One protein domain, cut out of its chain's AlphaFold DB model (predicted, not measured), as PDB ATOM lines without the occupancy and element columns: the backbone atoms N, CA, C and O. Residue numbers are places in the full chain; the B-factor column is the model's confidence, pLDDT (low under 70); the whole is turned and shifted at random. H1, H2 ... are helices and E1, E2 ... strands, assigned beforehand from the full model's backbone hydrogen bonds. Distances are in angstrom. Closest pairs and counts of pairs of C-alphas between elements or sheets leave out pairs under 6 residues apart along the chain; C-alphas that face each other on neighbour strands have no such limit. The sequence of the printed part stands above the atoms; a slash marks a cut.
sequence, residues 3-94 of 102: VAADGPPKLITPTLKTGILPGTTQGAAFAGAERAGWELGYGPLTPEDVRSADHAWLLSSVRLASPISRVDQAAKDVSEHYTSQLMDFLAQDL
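This is residues 3 to 94 of the 102 residues of a protein of Garicola koreensis (UniProt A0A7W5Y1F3). Two small two-stranded sheets, the parallel pair E1 E2 and the antiparallel hairpin E3 E4, are bridged at one end by helix H1, while the long helix H3 crosses H1 and packs along the hairpin on its E4 side. The short helix H2 lies at the opposite end from H1, and a long loop, residues 68 to 79, joins the hairpin to H3. The printed part has 92 residues, with three named helices and four named strands in the order E1 H1 E2 H2 E3 E4 H3, a mixed class of helices and strands. It is compact, with a radius of gyration of the C-alphas of 12.6 A, and spans 35 by 31 by 28 A.

Start at E1, residues 10 to 14, and look across to E2, residues 39 to 43: they are parallel neighbours at 21 degrees, with N 11 and O 39 within hydrogen-bond range at 2.7 A and N 41 and O 11 at 2.9 A. Between them in the chain comes H1, residues 24 to 35, and E1, H1 and E2 form a strand-helix-strand unit, two parallel strands joined through a helix, with a right-handed crossover. The closest C-alphas of H1 and E2 are those of Glu 34 and Leu 40, 7.0 A apart. Next find H2, residues 47 to 52, which touches no helix, and then the hairpin of E3, residues 55 to 60, and E4, residues 64 to 67. These strands are antiparallel at 151 degrees, with N 64 and O 60 within hydrogen-bond range at 2.8 A. The closest C-alphas of H1 and E3 are those of Thr 25 and Ser 60, 5.7 A apart. H3, residues 80 to 94, touches H1, about perpendicular at 74 degrees; their closest C-alphas are those of Gly 32 and Phe 89, 4.6 A apart. The closest C-alphas of E4 and H3 are those of Ala 65 and Met 87, 6.4 A apart. E1 and E3 are apart. In H1, H2 and H3 every O i to N i+4 pair is within hydrogen-bond range.

Find C-alpha 10 at (139.661, 155.782, 116.171), where E1 begins its 13.6 A; E2 measures 12.6 A. H1 runs 16.7 A from C-alpha 24 at (126.838, 161.711, 103.211). H2 covers 8.8 A, E3 17.0 A and E4 9.7 A. H3 runs 21.0 A and ends at C-alpha 94, (131.969, 171.010, 101.429).

The C-alphas of Gln 73 and Leu 94, the two farthest apart, are 35.4 A from each other. The printed part has no cut. The link from E4 to H3 is long, and in it residues 70 to 71 pair antiparallel with residues 74 to 75. Look for low confidence at residues 3 to 7, where pLDDT is under 70; the mean of the printed part is 91.0.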
ATOM      1  N   VAL A   3     135.176 157.278 119.694       62.25
ATOM      2  CA  VAL A   3     136.649 157.317 119.816       62.25
ATOM      3  C   VAL A   3     137.084 156.416 120.975       62.25
ATOM      4  O   VAL A   3     136.319 156.286 121.930       62.25
ATOM      5  N   ALA A   4     138.231 155.740 120.822       55.47
ATOM      6  CA  ALA A   4     138.862 154.866 121.819       55.47
ATOM      7  C   ALA A   4     140.228 155.440 122.262       55.47
ATOM      8  O   ALA A   4     140.888 156.111 121.468       55.47
ATOM      9  N   ALA A   5     140.641 155.138 123.501       54.06
ATOM     10  CA  ALA A   5     141.611 155.920 124.278       54.06
ATOM     11  C   ALA A   5     143.119 155.664 124.039       54.06
ATOM     12  O   ALA A   5     143.921 156.482 124.482       54.06
ATOM     13  N   ASP A   6     143.531 154.597 123.343       54.66
ATOM     14  CA  ASP A   6     144.956 154.262 123.158       54.66
ATOM     15  C   ASP A   6     145.345 154.173 121.671       54.66
ATOM     16  O   ASP A   6     144.806 153.351 120.928       54.66
ATOM     17  N   GLY A   7     146.323 154.985 121.249       69.50
ATOM     18  CA  GLY A   7     146.817 155.038 119.864       69.50
ATOM     19  C   GLY A   7     146.283 156.231 119.055       69.50
ATOM     20  O   GLY A   7     145.787 157.196 119.641       69.50
ATOM     21  N   PRO A   8     146.433 156.235 117.714       81.31
ATOM     22  CA  PRO A   8     145.804 157.256 116.874       81.31
ATOM     23  C   PRO A   8     144.280 157.251 117.091       81.31
ATOM     24  O   PRO A   8     143.711 156.180 117.316       81.31
ATOM     25  N   PRO A   9     143.594 158.410 117.018       91.44
ATOM     26  CA  PRO A   9     142.157 158.462 117.249       91.44
ATOM     27  C   PRO A   9     141.427 157.481 116.337       91.44
ATOM     28  O   PRO A   9     141.713 157.389 115.143       91.44
ATOM     29  N   LYS A  10     140.477 156.745 116.905       93.31
ATOM     30  CA  LYS A  10     139.661 155.782 116.171       93.31
ATOM     31  C   LYS A  10     138.262 156.325 115.964       93.31
ATOM     32  O   LYS A  10     137.729 156.962 116.854       93.31
ATOM     33  N   LEU A  11     137.640 156.055 114.825       95.19
ATOM     34  CA  LEU A  11     136.279 156.466 114.538       95.19
ATOM     35  C   LEU A  11     135.454 155.298 114.014       95.19
ATOM     36  O   LEU A  11     135.670 154.804 112.908       95.19
ATOM     37  N   ILE A  12     134.478 154.868 114.813       95.06
ATOM     38  CA  ILE A  12     133.627 153.720 114.474       95.06
ATOM     39  C   ILE A  12     132.185 154.159 114.217       95.06
ATOM     40  O   ILE A  12     131.607 154.939 114.978       95.06
ATOM     41  N   THR A  13     131.574 153.641 113.153       93.62
ATOM     42  CA  THR A  13     130.153 153.839 112.826       93.62
ATOM     43  C   THR A  13     129.448 152.490 112.615       93.62
ATOM     44  O   THR A  13     130.122 151.508 112.278       93.62
ATOM     45  N   PRO A  14     128.119 152.380 112.828       91.56
ATOM     46  CA  PRO A  14     127.429 151.116 112.605       91.56
ATOM     47  C   PRO A  14     127.527 150.667 111.141       91.56
ATOM     48  O   PRO A  14     127.566 151.480 110.217       91.56
ATOM     49  N   THR A  15     127.543 149.356 110.917       86.44
ATOM     50  CA  THR A  15     127.496 148.785 109.565       86.44
ATOM     51  C   THR A  15     126.164 149.067 108.859       86.44
ATOM     52  O   THR A  15     125.100 148.972 109.460       86.44
ATOM     53  N   LEU A  16     126.197 149.305 107.543       82.19
ATOM     54  CA  LEU A  16     124.985 149.488 106.726       82.19
ATOM     55  C   LEU A  16     124.060 148.259 106.724       82.19
ATOM     56  O   LEU A  16     122.863 148.377 106.469       82.19
ATOM     57  N   LYS A  17     124.589 147.072 107.060       77.06
ATOM     58  CA  LYS A  17     123.806 145.829 107.173       77.06
ATOM     59  C   LYS A  17     122.728 145.887 108.267       77.06
ATOM     60  O   LYS A  17     121.871 145.011 108.290       77.06
ATOM     61  N   THR A  18     122.734 146.900 109.139       73.25
ATOM     62  CA  THR A  18     121.681 147.122 110.145       73.25
ATOM     63  C   THR A  18     120.455 147.868 109.604       73.25
ATOM     64  O   THR A  18     119.581 148.231 110.388       73.25
ATOM     65  N   GLY A  19     120.373 148.128 108.292       80.50
ATOM     66  CA  GLY A  19     119.232 148.819 107.674       80.50
ATOM     67  C   GLY A  19     119.265 150.343 107.822       80.50
ATOM     68  O   GLY A  19     118.227 150.992 107.722       80.50
ATOM     69  N   ILE A  20     120.445 150.915 108.074       85.38
ATOM     70  CA  ILE A  20     120.651 152.365 108.164       85.38
ATOM     71  C   ILE A  20     121.089 152.951 106.819       85.38
ATOM     72  O   ILE A  20     121.697 152.270 105.993       85.38
ATOM     73  N   LEU A  21     120.792 154.234 106.607       86.62
ATOM     74  CA  LEU A  21     121.168 154.943 105.385       86.62
ATOM     75  C   LEU A  21     122.686 155.198 105.327       86.62
ATOM     76  O   LEU A  21     123.277 155.553 106.351       86.62
ATOM     77  N   PRO A  22     123.313 155.112 104.138       86.62
ATOM     78  CA  PRO A  22     124.667 155.612 103.930       86.62
ATOM     79  C   PRO A  22     124.654 157.149 103.963       86.62
ATOM     80  O   PRO A  22     124.356 157.808 102.970       86.62
ATOM     81  N   GLY A  23     124.914 157.729 105.135       91.00
ATOM     82  CA  GLY A  23     124.857 159.176 105.333       91.00
ATOM     83  C   GLY A  23     126.049 159.899 104.703       91.00
ATOM     84  O   GLY A  23     127.192 159.621 105.054       91.00
ATOM     85  N   THR A  24     125.790 160.890 103.847       94.12
ATOM     86  CA  THR A  24     126.838 161.711 103.211       94.12
ATOM     87  C   THR A  24     127.707 162.436 104.238       94.12
ATOM     88  O   THR A  24     128.926 162.376 104.153       94.12
ATOM     89  N   THR A  25     127.105 163.019 105.281       96.25
ATOM     90  CA  THR A  25     127.843 163.672 106.380       96.25
ATOM     91  C   THR A  25     128.753 162.698 107.131       96.25
ATOM     92  O   THR A  25     129.836 163.077 107.561       96.25
ATOM     93  N   GLN A  26     128.349 161.432 107.280       96.19
ATOM     94  CA  GLN A  26     129.226 160.413 107.860       96.19
ATOM     95  C   GLN A  26     130.398 160.095 106.936       96.19
ATOM     96  O   GLN A  26     131.522 159.995 107.425       96.19
ATOM     97  N   GLY A  27     130.146 159.966 105.630       95.25
ATOM     98  CA  GLY A  27     131.189 159.771 104.624       95.25
ATOM     99  C   GLY A  27     132.226 160.894 104.640       95.25
ATOM    100  O   GLY A  27     133.412 160.611 104.763       95.25
ATOM    101  N   ALA A  28     131.773 162.148 104.633       97.06
ATOM    102  CA  ALA A  28     132.622 163.337 104.722       97.06
ATOM    103  C   ALA A  28     133.497 163.343 105.990       97.06
ATOM    104  O   ALA A  28     134.708 163.550 105.931       97.06
ATOM    105  N   ALA A  29     132.901 163.036 107.150       97.44
ATOM    106  CA  ALA A  29     133.643 162.932 108.403       97.44
ATOM    107  C   ALA A  29     134.696 161.806 108.372       97.44
ATOM    108  O   ALA A  29     135.803 162.000 108.867       97.44
ATOM    109  N   PHE A  30     134.374 160.648 107.781       96.69
ATOM    110  CA  PHE A  30     135.336 159.554 107.599       96.69
ATOM    111  C   PHE A  30     136.472 159.953 106.655       96.69
ATOM    112  O   PHE A  30     137.626 159.743 107.005       96.69
ATOM    113  N   ALA A  31     136.176 160.581 105.516       96.94
ATOM    114  CA  ALA A  31     137.198 161.022 104.568       96.94
ATOM    115  C   ALA A  31     138.183 162.019 105.207       96.94
ATOM    116  O   ALA A  31     139.395 161.898 105.035       96.94
ATOM    117  N   GLY A  32     137.685 162.980 105.992       97.38
ATOM    118  CA  GLY A  32     138.550 163.901 106.732       97.38
ATOM    119  C   GLY A  32     139.381 163.228 107.821       97.38
ATOM    120  O   GLY A  32     140.580 163.484 107.921       97.38
ATOM    121  N   ALA A  33     138.774 162.316 108.580       96.94
ATOM    122  CA  ALA A  33     139.464 161.555 109.613       96.94
ATOM    123  C   ALA A  33     140.561 160.641 109.026       96.94
ATOM    124  O   ALA A  33     141.665 160.599 109.567       96.94
ATOM    125  N   GLU A  34     140.320 159.986 107.885       96.62
ATOM    126  CA  GLU A  34     141.330 159.190 107.170       96.62
ATOM    127  C   GLU A  34     142.543 160.042 106.782       96.62
ATOM    128  O   GLU A  34     143.685 159.681 107.071       96.62
ATOM    129  N   ARG A  35     142.304 161.224 106.197       96.56
ATOM    130  CA  ARG A  35     143.367 162.180 105.842       96.56
ATOM    131  C   ARG A  35     144.145 162.677 107.060       96.56
ATOM    132  O   ARG A  35     145.329 162.983 106.938       96.56
ATOM    133  N   ALA A  36     143.499 162.755 108.222       95.69
ATOM    134  CA  ALA A  36     144.127 163.102 109.493       95.69
ATOM    135  C   ALA A  36     144.842 161.915 110.174       95.69
ATOM    136  O   ALA A  36     145.381 162.080 111.268       95.69
ATOM    137  N   GLY A  37     144.859 160.730 109.550       95.56
ATOM    138  CA  GLY A  37     145.532 159.536 110.063       95.56
ATOM    139  C   GLY A  37     144.765 158.800 111.163       95.56
ATOM    140  O   GLY A  37     145.381 158.085 111.952       95.56
ATOM    141  N   TRP A  38     143.446 158.989 111.253       95.62
ATOM    142  CA  TRP A  38     142.606 158.293 112.228       95.62
ATOM    143  C   TRP A  38     142.342 156.855 111.781       95.62
ATOM    144  O   TRP A  38     142.180 156.571 110.593       95.62
ATOM    145  N   GLU A  39     142.229 155.937 112.737       95.06
ATOM    146  CA  GLU A  39     141.716 154.602 112.452       95.06
ATOM    147  C   GLU A  39     140.216 154.667 112.169       95.06
ATOM    148  O   GLU A  39     139.453 155.203 112.969       95.06
ATOM    149  N   LEU A  40     139.753 154.058 111.079       95.12
ATOM    150  CA  LEU A  40     138.330 154.017 110.738       95.12
ATOM    151  C   LEU A  40     137.765 152.607 110.871       95.12
ATOM    152  O   LEU A  40     138.443 151.614 110.607       95.12
ATOM    153  N   GLY A  41     136.496 152.510 111.264       91.44
ATOM    154  CA  GLY A  41     135.832 151.225 111.430       91.44
ATOM    155  C   GLY A  41     134.344 151.258 111.120       91.44
ATOM    156  O   GLY A  41     133.604 152.129 111.575       91.44
ATOM    157  N   TYR A  42     133.890 150.227 110.412       91.12
ATOM    158  CA  TYR A  42     132.486 149.834 110.396       91.12
ATOM    159  C   TYR A  42     132.334 148.597 111.272       91.12
ATOM    160  O   TYR A  42     132.955 147.570 111.002       91.12
ATOM    161  N   GLY A  43     131.508 148.681 112.309       84.50
ATOM    162  CA  GLY A  43     131.277 147.568 113.225       84.50
ATOM    163  C   GLY A  43     129.792 147.296 113.430       84.50
ATOM    164  O   GLY A  43     128.968 148.195 113.234       84.50
ATOM    165  N   PRO A  44     129.403 146.080 113.850       85.19
ATOM    166  CA  PRO A  44     128.230 146.002 114.704       85.19
ATOM    167  C   PRO A  44     128.505 146.894 115.923       85.19
ATOM    168  O   PRO A  44     129.549 146.764 116.557       85.19
ATOM    169  N   LEU A  45     127.606 147.831 116.207       87.56
ATOM    170  CA  LEU A  45     127.645 148.624 117.430       87.56
ATOM    171  C   LEU A  45     126.410 148.275 118.244       87.56
ATOM    172  O   LEU A  45     125.280 148.362 117.760       87.56
ATOM    173  N   THR A  46     126.642 147.859 119.476       88.44
ATOM    174  CA  THR A  46     125.616 147.663 120.488       88.44
ATOM    175  C   THR A  46     125.380 148.970 121.249       88.44
ATOM    176  O   THR A  46     126.222 149.873 121.228       88.44
ATOM    177  N   PRO A  47     124.256 149.099 121.975       88.69
ATOM    178  CA  PRO A  47     124.063 150.221 122.887       88.69
ATOM    179  C   PRO A  47     125.180 150.353 123.932       88.69
ATOM    180  O   PRO A  47     125.488 151.467 124.348       88.69
ATOM    181  N   GLU A  48     125.794 149.237 124.344       90.06
ATOM    182  CA  GLU A  48     126.887 149.260 125.318       90.06
ATOM    183  C   GLU A  48     128.147 149.893 124.738       90.06
ATOM    184  O   GLU A  48     128.718 150.760 125.386       90.06
ATOM    185  N   ASP A  49     128.495 149.586 123.486       89.31
ATOM    186  CA  ASP A  49     129.655 150.194 122.814       89.31
ATOM    187  C   ASP A  49     129.540 151.725 122.739       89.31
ATOM    188  O   ASP A  49     130.523 152.455 122.858       89.31
ATOM    189  N   VAL A  50     128.319 152.242 122.560       89.12
ATOM    190  CA  VAL A  50     128.063 153.691 122.550       89.12
ATOM    191  C   VAL A  50     128.161 154.277 123.961       89.12
ATOM    192  O   VAL A  50     128.677 155.385 124.142       89.12
ATOM    193  N   ARG A  51     127.689 153.551 124.983       90.31
ATOM    194  CA  ARG A  51     127.812 153.979 126.384       90.31
ATOM    195  C   ARG A  51     129.267 153.997 126.845       90.31
ATOM    196  O   ARG A  51     129.653 154.989 127.456       90.31
ATOM    197  N   SER A  52     130.065 152.996 126.485       88.69
ATOM    198  CA  SER A  52     131.465 152.852 126.903       88.69
ATOM    199  C   SER A  52     132.469 153.667 126.082       88.69
ATOM    200  O   SER A  52     133.621 153.769 126.481       88.69
ATOM    201  N   ALA A  53     132.070 154.227 124.939       90.88
ATOM    202  CA  ALA A  53     132.933 155.091 124.133       90.88
ATOM    203  C   ALA A  53     133.431 156.326 124.897       90.88
ATOM    204  O   ALA A  53     132.679 156.878 125.698       90.88
ATOM    205  N   ASP A  54     134.607 156.852 124.558       90.75
ATOM    206  CA  ASP A  54     135.103 158.089 125.180       90.75
ATOM    207  C   ASP A  54     134.186 159.274 124.836       90.75
ATOM    208  O   ASP A  54     133.722 160.025 125.693       90.75
ATOM    209  N   HIS A  55     133.822 159.372 123.556       94.06
ATOM    210  CA  HIS A  55     132.970 160.424 123.008       94.06
ATOM    211  C   HIS A  55     132.002 159.851 121.974       94.06
ATOM    212  O   HIS A  55     132.285 158.821 121.357       94.06
ATOM    213  N   ALA A  56     130.861 160.515 121.759       95.56
ATOM    214  CA  ALA A  56     129.938 160.131 120.697       95.56
ATOM    215  C   ALA A  56     129.254 161.325 120.021       95.56
ATOM    216  O   ALA A  56     128.998 162.345 120.655       95.56
ATOM    217  N   TRP A  57     128.923 161.167 118.735       97.31
ATOM    218  CA  TRP A  57     128.244 162.183 117.922       97.31
ATOM    219  C   TRP A  57     127.119 161.592 117.074       97.31
ATOM    220  O   TRP A  57     127.217 160.457 116.588       97.31
ATOM    221  N   LEU A  58     126.094 162.415 116.841       96.00
ATOM    222  CA  LEU A  58     125.128 162.262 115.754       96.00
ATOM    223  C   LEU A  58     125.548 163.147 114.581       96.00
ATOM    224  O   LEU A  58     125.852 164.322 114.783       96.00
ATOM    225  N   LEU A  59     125.519 162.594 113.367       95.94
ATOM    226  CA  LEU A  59     125.838 163.325 112.144       95.94
ATOM    227  C   LEU A  59     124.608 163.504 111.260       95.94
ATOM    228  O   LEU A  59     123.846 162.562 111.042       95.94
ATOM    229  N   SER A  60     124.433 164.706 110.717       94.88
ATOM    230  CA  SER A  60     123.412 164.996 109.705       94.88
ATOM    231  C   SER A  60     123.803 166.210 108.872       94.88
ATOM    232  O   SER A  60     124.556 167.057 109.341       94.88
ATOM    233  N   SER A  61     123.236 166.356 107.677       93.06
ATOM    234  CA  SER A  61     123.558 167.483 106.792       93.06
ATOM    235  C   SER A  61     123.187 168.846 107.382       93.06
ATOM    236  O   SER A  61     123.830 169.837 107.072       93.06
ATOM    237  N   VAL A  62     122.165 168.903 108.244       92.56
ATOM    238  CA  VAL A  62     121.685 170.166 108.830       92.56
ATOM    239  C   VAL A  62     122.415 170.513 110.126       92.56
ATOM    240  O   VAL A  62     122.776 171.664 110.333       92.56
ATOM    241  N   ARG A  63     122.612 169.538 111.025       93.69
ATOM    242  CA  ARG A  63     123.241 169.782 112.339       93.69
ATOM    243  C   ARG A  63     124.741 169.490 112.370       93.69
ATOM    244  O   ARG A  63     125.360 169.735 113.399       93.69
ATOM    245  N   LEU A  64     125.304 168.971 111.279       96.56
ATOM    246  CA  LEU A  64     126.702 168.554 111.184       96.56
ATOM    247  C   LEU A  64     127.047 167.577 112.318       96.56
ATOM    248  O   LEU A  64     126.285 166.630 112.536       96.56
ATOM    249  N   ALA A  65     128.162 167.784 113.022       97.56
ATOM    250  CA  ALA A  65     128.570 166.974 114.164       97.56
ATOM    251  C   ALA A  65     127.946 167.457 115.482       97.56
ATOM    252  O   ALA A  65     128.435 168.384 116.120       97.56
ATOM    253  N   SER A  66     126.885 166.788 115.937       97.81
ATOM    254  CA  SER A  66     126.258 167.075 117.232       97.81
ATOM    255  C   SER A  66     126.817 166.143 118.313       97.81
ATOM    256  O   SER A  66     126.509 164.945 118.266       97.81
ATOM    257  N   PRO A  67     127.601 166.638 119.291       97.25
ATOM    258  CA  PRO A  67     128.112 165.802 120.373       97.25
ATOM    259  C   PRO A  67     126.982 165.311 121.282       97.25
ATOM    260  O   PRO A  67     125.982 165.998 121.499       97.25
ATOM    261  N   ILE A  68     127.150 164.107 121.821       96.31
ATOM    262  CA  ILE A  68     126.224 163.459 122.748       96.31
ATOM    263  C   ILE A  68     126.827 163.539 124.152       96.31
ATOM    264  O   ILE A  68     127.859 162.930 124.408       96.31
ATOM    265  N   SER A  69     126.163 164.244 125.071       96.06
ATOM    266  CA  SER A  69     126.586 164.363 126.480       96.06
ATOM    267  C   SER A  69     125.984 163.299 127.405       96.06
ATOM    268  O   SER A  69     126.378 163.174 128.566       96.06
ATOM    269  N   ARG A  70     124.998 162.535 126.923       95.12
ATOM    270  CA  ARG A  70     124.332 161.477 127.687       95.12
ATOM    271  C   ARG A  70     123.673 160.457 126.764       95.12
ATOM    272  O   ARG A  70     123.036 160.832 125.784       95.12
ATOM    273  N   VAL A  71     123.777 159.182 127.126       92.75
ATOM    274  CA  VAL A  71     123.026 158.070 126.532       92.75
ATOM    275  C   VAL A  71     122.270 157.386 127.661       92.75
ATOM    276  O   VAL A  71     122.881 156.846 128.580       92.75
ATOM    277  N   ASP A  72     120.942 157.448 127.630       91.25
ATOM    278  CA  ASP A  72     120.080 157.011 128.730       91.25
ATOM    279  C   ASP A  72     120.472 157.676 130.066       91.25
ATOM    280  O   ASP A  72     120.339 158.890 130.233       91.25
ATOM    281  N   GLN A  73     120.967 156.894 131.028       90.12
ATOM    282  CA  GLN A  73     121.467 157.373 132.319       90.12
ATOM    283  C   GLN A  73     122.997 157.535 132.352       90.12
ATOM    284  O   GLN A  73     123.520 158.087 133.317       90.12
ATOM    285  N   ALA A  74     123.713 157.105 131.309       89.81
ATOM    286  CA  ALA A  74     125.166 157.187 131.225       89.81
ATOM    287  C   ALA A  74     125.598 158.561 130.697       89.81
ATOM    288  O   ALA A  74     125.295 158.923 129.556       89.81
ATOM    289  N   ALA A  75     126.296 159.340 131.526       93.56
ATOM    290  CA  ALA A  75     126.925 160.583 131.087       93.56
ATOM    291  C   ALA A  75     128.094 160.281 130.137       93.56
ATOM    292  O   ALA A  75     128.731 159.235 130.246       93.56
ATOM    293  N   LYS A  76     128.358 161.201 129.209       89.69
ATOM    294  CA  LYS A  76     129.495 161.129 128.294       89.69
ATOM    295  C   LYS A  76     130.286 162.422 128.353       89.69
ATOM    296  O   LYS A  76     129.693 163.503 128.377       89.69
ATOM    297  N   ASP A  77     131.603 162.294 128.300       91.12
ATOM    298  CA  ASP A  77     132.477 163.445 128.157       91.12
ATOM    299  C   ASP A  77     132.305 164.037 126.757       91.12
ATOM    300  O   ASP A  77     132.322 163.334 125.743       91.12
ATOM    301  N   VAL A  78     132.110 165.352 126.698       94.44
ATOM    302  CA  VAL A  78     132.015 166.092 125.439       94.44
ATOM    303  C   VAL A  78     133.375 166.702 125.147       94.44
ATOM    304  O   VAL A  78     133.845 167.559 125.888       94.44
ATOM    305  N   SER A  79     134.001 166.272 124.052       95.12
ATOM    306  CA  SER A  79     135.276 166.832 123.603       95.12
ATOM    307  C   SER A  79     135.049 167.955 122.600       95.12
ATOM    308  O   SER A  79     134.660 167.711 121.454       95.12
ATOM    309  N   GLU A  80     135.324 169.190 123.015       96.19
ATOM    310  CA  GLU A  80     135.359 170.347 122.112       96.19
ATOM    311  C   GLU A  80     136.438 170.179 121.038       96.19
ATOM    312  O   GLU A  80     136.192 170.484 119.875       96.19
ATOM    313  N   HIS A  81     137.593 169.610 121.402       95.19
ATOM    314  CA  HIS A  81     138.703 169.359 120.483       95.19
ATOM    315  C   HIS A  81     138.286 168.461 119.311       95.19
ATOM    316  O   HIS A  81     138.364 168.877 118.155       95.19
ATOM    317  N   TYR A  82     137.762 167.265 119.599       96.25
ATOM    318  CA  TYR A  82     137.335 166.339 118.547       96.25
ATOM    319  C   TYR A  82     136.091 166.836 117.811       96.25
ATOM    320  O   TYR A  82     135.953 166.598 116.614       96.25
ATOM    321  N   THR A  83     135.200 167.569 118.486       97.75
ATOM    322  CA  THR A  83     134.050 168.189 117.814       97.75
ATOM    323  C   THR A  83     134.507 169.234 116.797       97.75
ATOM    324  O   THR A  83     134.008 169.225 115.676       97.75
ATOM    325  N   SER A  84     135.483 170.081 117.141       97.81
ATOM    326  CA  SER A  84     136.055 171.059 116.207       97.81
ATOM    327  C   SER A  84     136.695 170.369 115.007       97.81
ATOM    328  O   SER A  84     136.382 170.724 113.878       97.81
ATOM    329  N   GLN A  85     137.501 169.325 115.228       97.62
ATOM    330  CA  GLN A  85     138.125 168.582 114.128       97.62
ATOM    331  C   GLN A  85     137.091 167.961 113.182       97.62
ATOM    332  O   GLN A  85     137.237 168.038 111.967       97.62
ATOM    333  N   LEU A  86     136.010 167.385 113.722       98.12
ATOM    334  CA  LEU A  86     134.922 166.864 112.895       98.12
ATOM    335  C   LEU A  86     134.234 167.972 112.088       98.12
ATOM    336  O   LEU A  86     133.897 167.742 110.931       98.12
ATOM    337  N   MET A  87     134.035 169.162 112.660       98.19
ATOM    338  CA  MET A  87     133.493 170.302 111.911       98.19
ATOM    339  C   MET A  87     134.443 170.756 110.799       98.19
ATOM    340  O   MET A  87     133.980 171.008 109.688       98.19
ATOM    341  N   ASP A  88     135.751 170.787 111.057       98.25
ATOM    342  CA  ASP A  88     136.766 171.147 110.062       98.25
ATOM    343  C   ASP A  88     136.776 170.155 108.890       98.25
ATOM    344  O   ASP A  88     136.822 170.558 107.726       98.25
ATOM    345  N   PHE A  89     136.647 168.854 109.171       98.00
ATOM    346  CA  PHE A  89     136.532 167.821 108.136       98.00
ATOM    347  C   PHE A  89     135.306 168.026 107.245       98.00
ATOM    348  O   PHE A  89     135.412 167.924 106.024       98.00
ATOM    349  N   LEU A  90     134.156 168.348 107.843       97.56
ATOM    350  CA  LEU A  90     132.919 168.610 107.104       97.56
ATOM    351  C   LEU A  90     133.002 169.901 106.279       97.56
ATOM    352  O   LEU A  90     132.504 169.942 105.157       97.56
ATOM    353  N   ALA A  91     133.637 170.947 106.812       96.25
ATOM    354  CA  ALA A  91     133.849 172.197 106.088       96.25
ATOM    355  C   ALA A  91     134.781 172.005 104.882       96.25
ATOM    356  O   ALA A  91     134.515 172.543 103.807       96.25
ATOM    357  N   GLN A  92     135.841 171.209 105.041       95.06
ATOM    358  CA  GLN A  92     136.751 170.879 103.951       95.06
ATOM    359  C   GLN A  92     136.051 170.080 102.843       95.06
ATOM    360  O   GLN A  92     136.182 170.434 101.676       95.06
ATOM    361  N   ASP A  93     135.281 169.048 103.198       95.25
ATOM    362  CA  ASP A  93     134.515 168.247 102.231       95.25
ATOM    363  C   ASP A  93     133.524 169.107 101.429       95.25
ATOM    364  O   ASP A  93     133.413 168.974 100.208       95.25
ATOM    365  N   LEU A  94     132.865 170.065 102.093       91.75
ATOM    366  CA  LEU A  94     131.969 171.010 101.429       91.75
ATOM    367  C   LEU A  94     132.716 171.902 100.429       91.75
ATOM    368  O   LEU A  94     132.224 172.102  99.322       91.75
TER     369      LEU A  94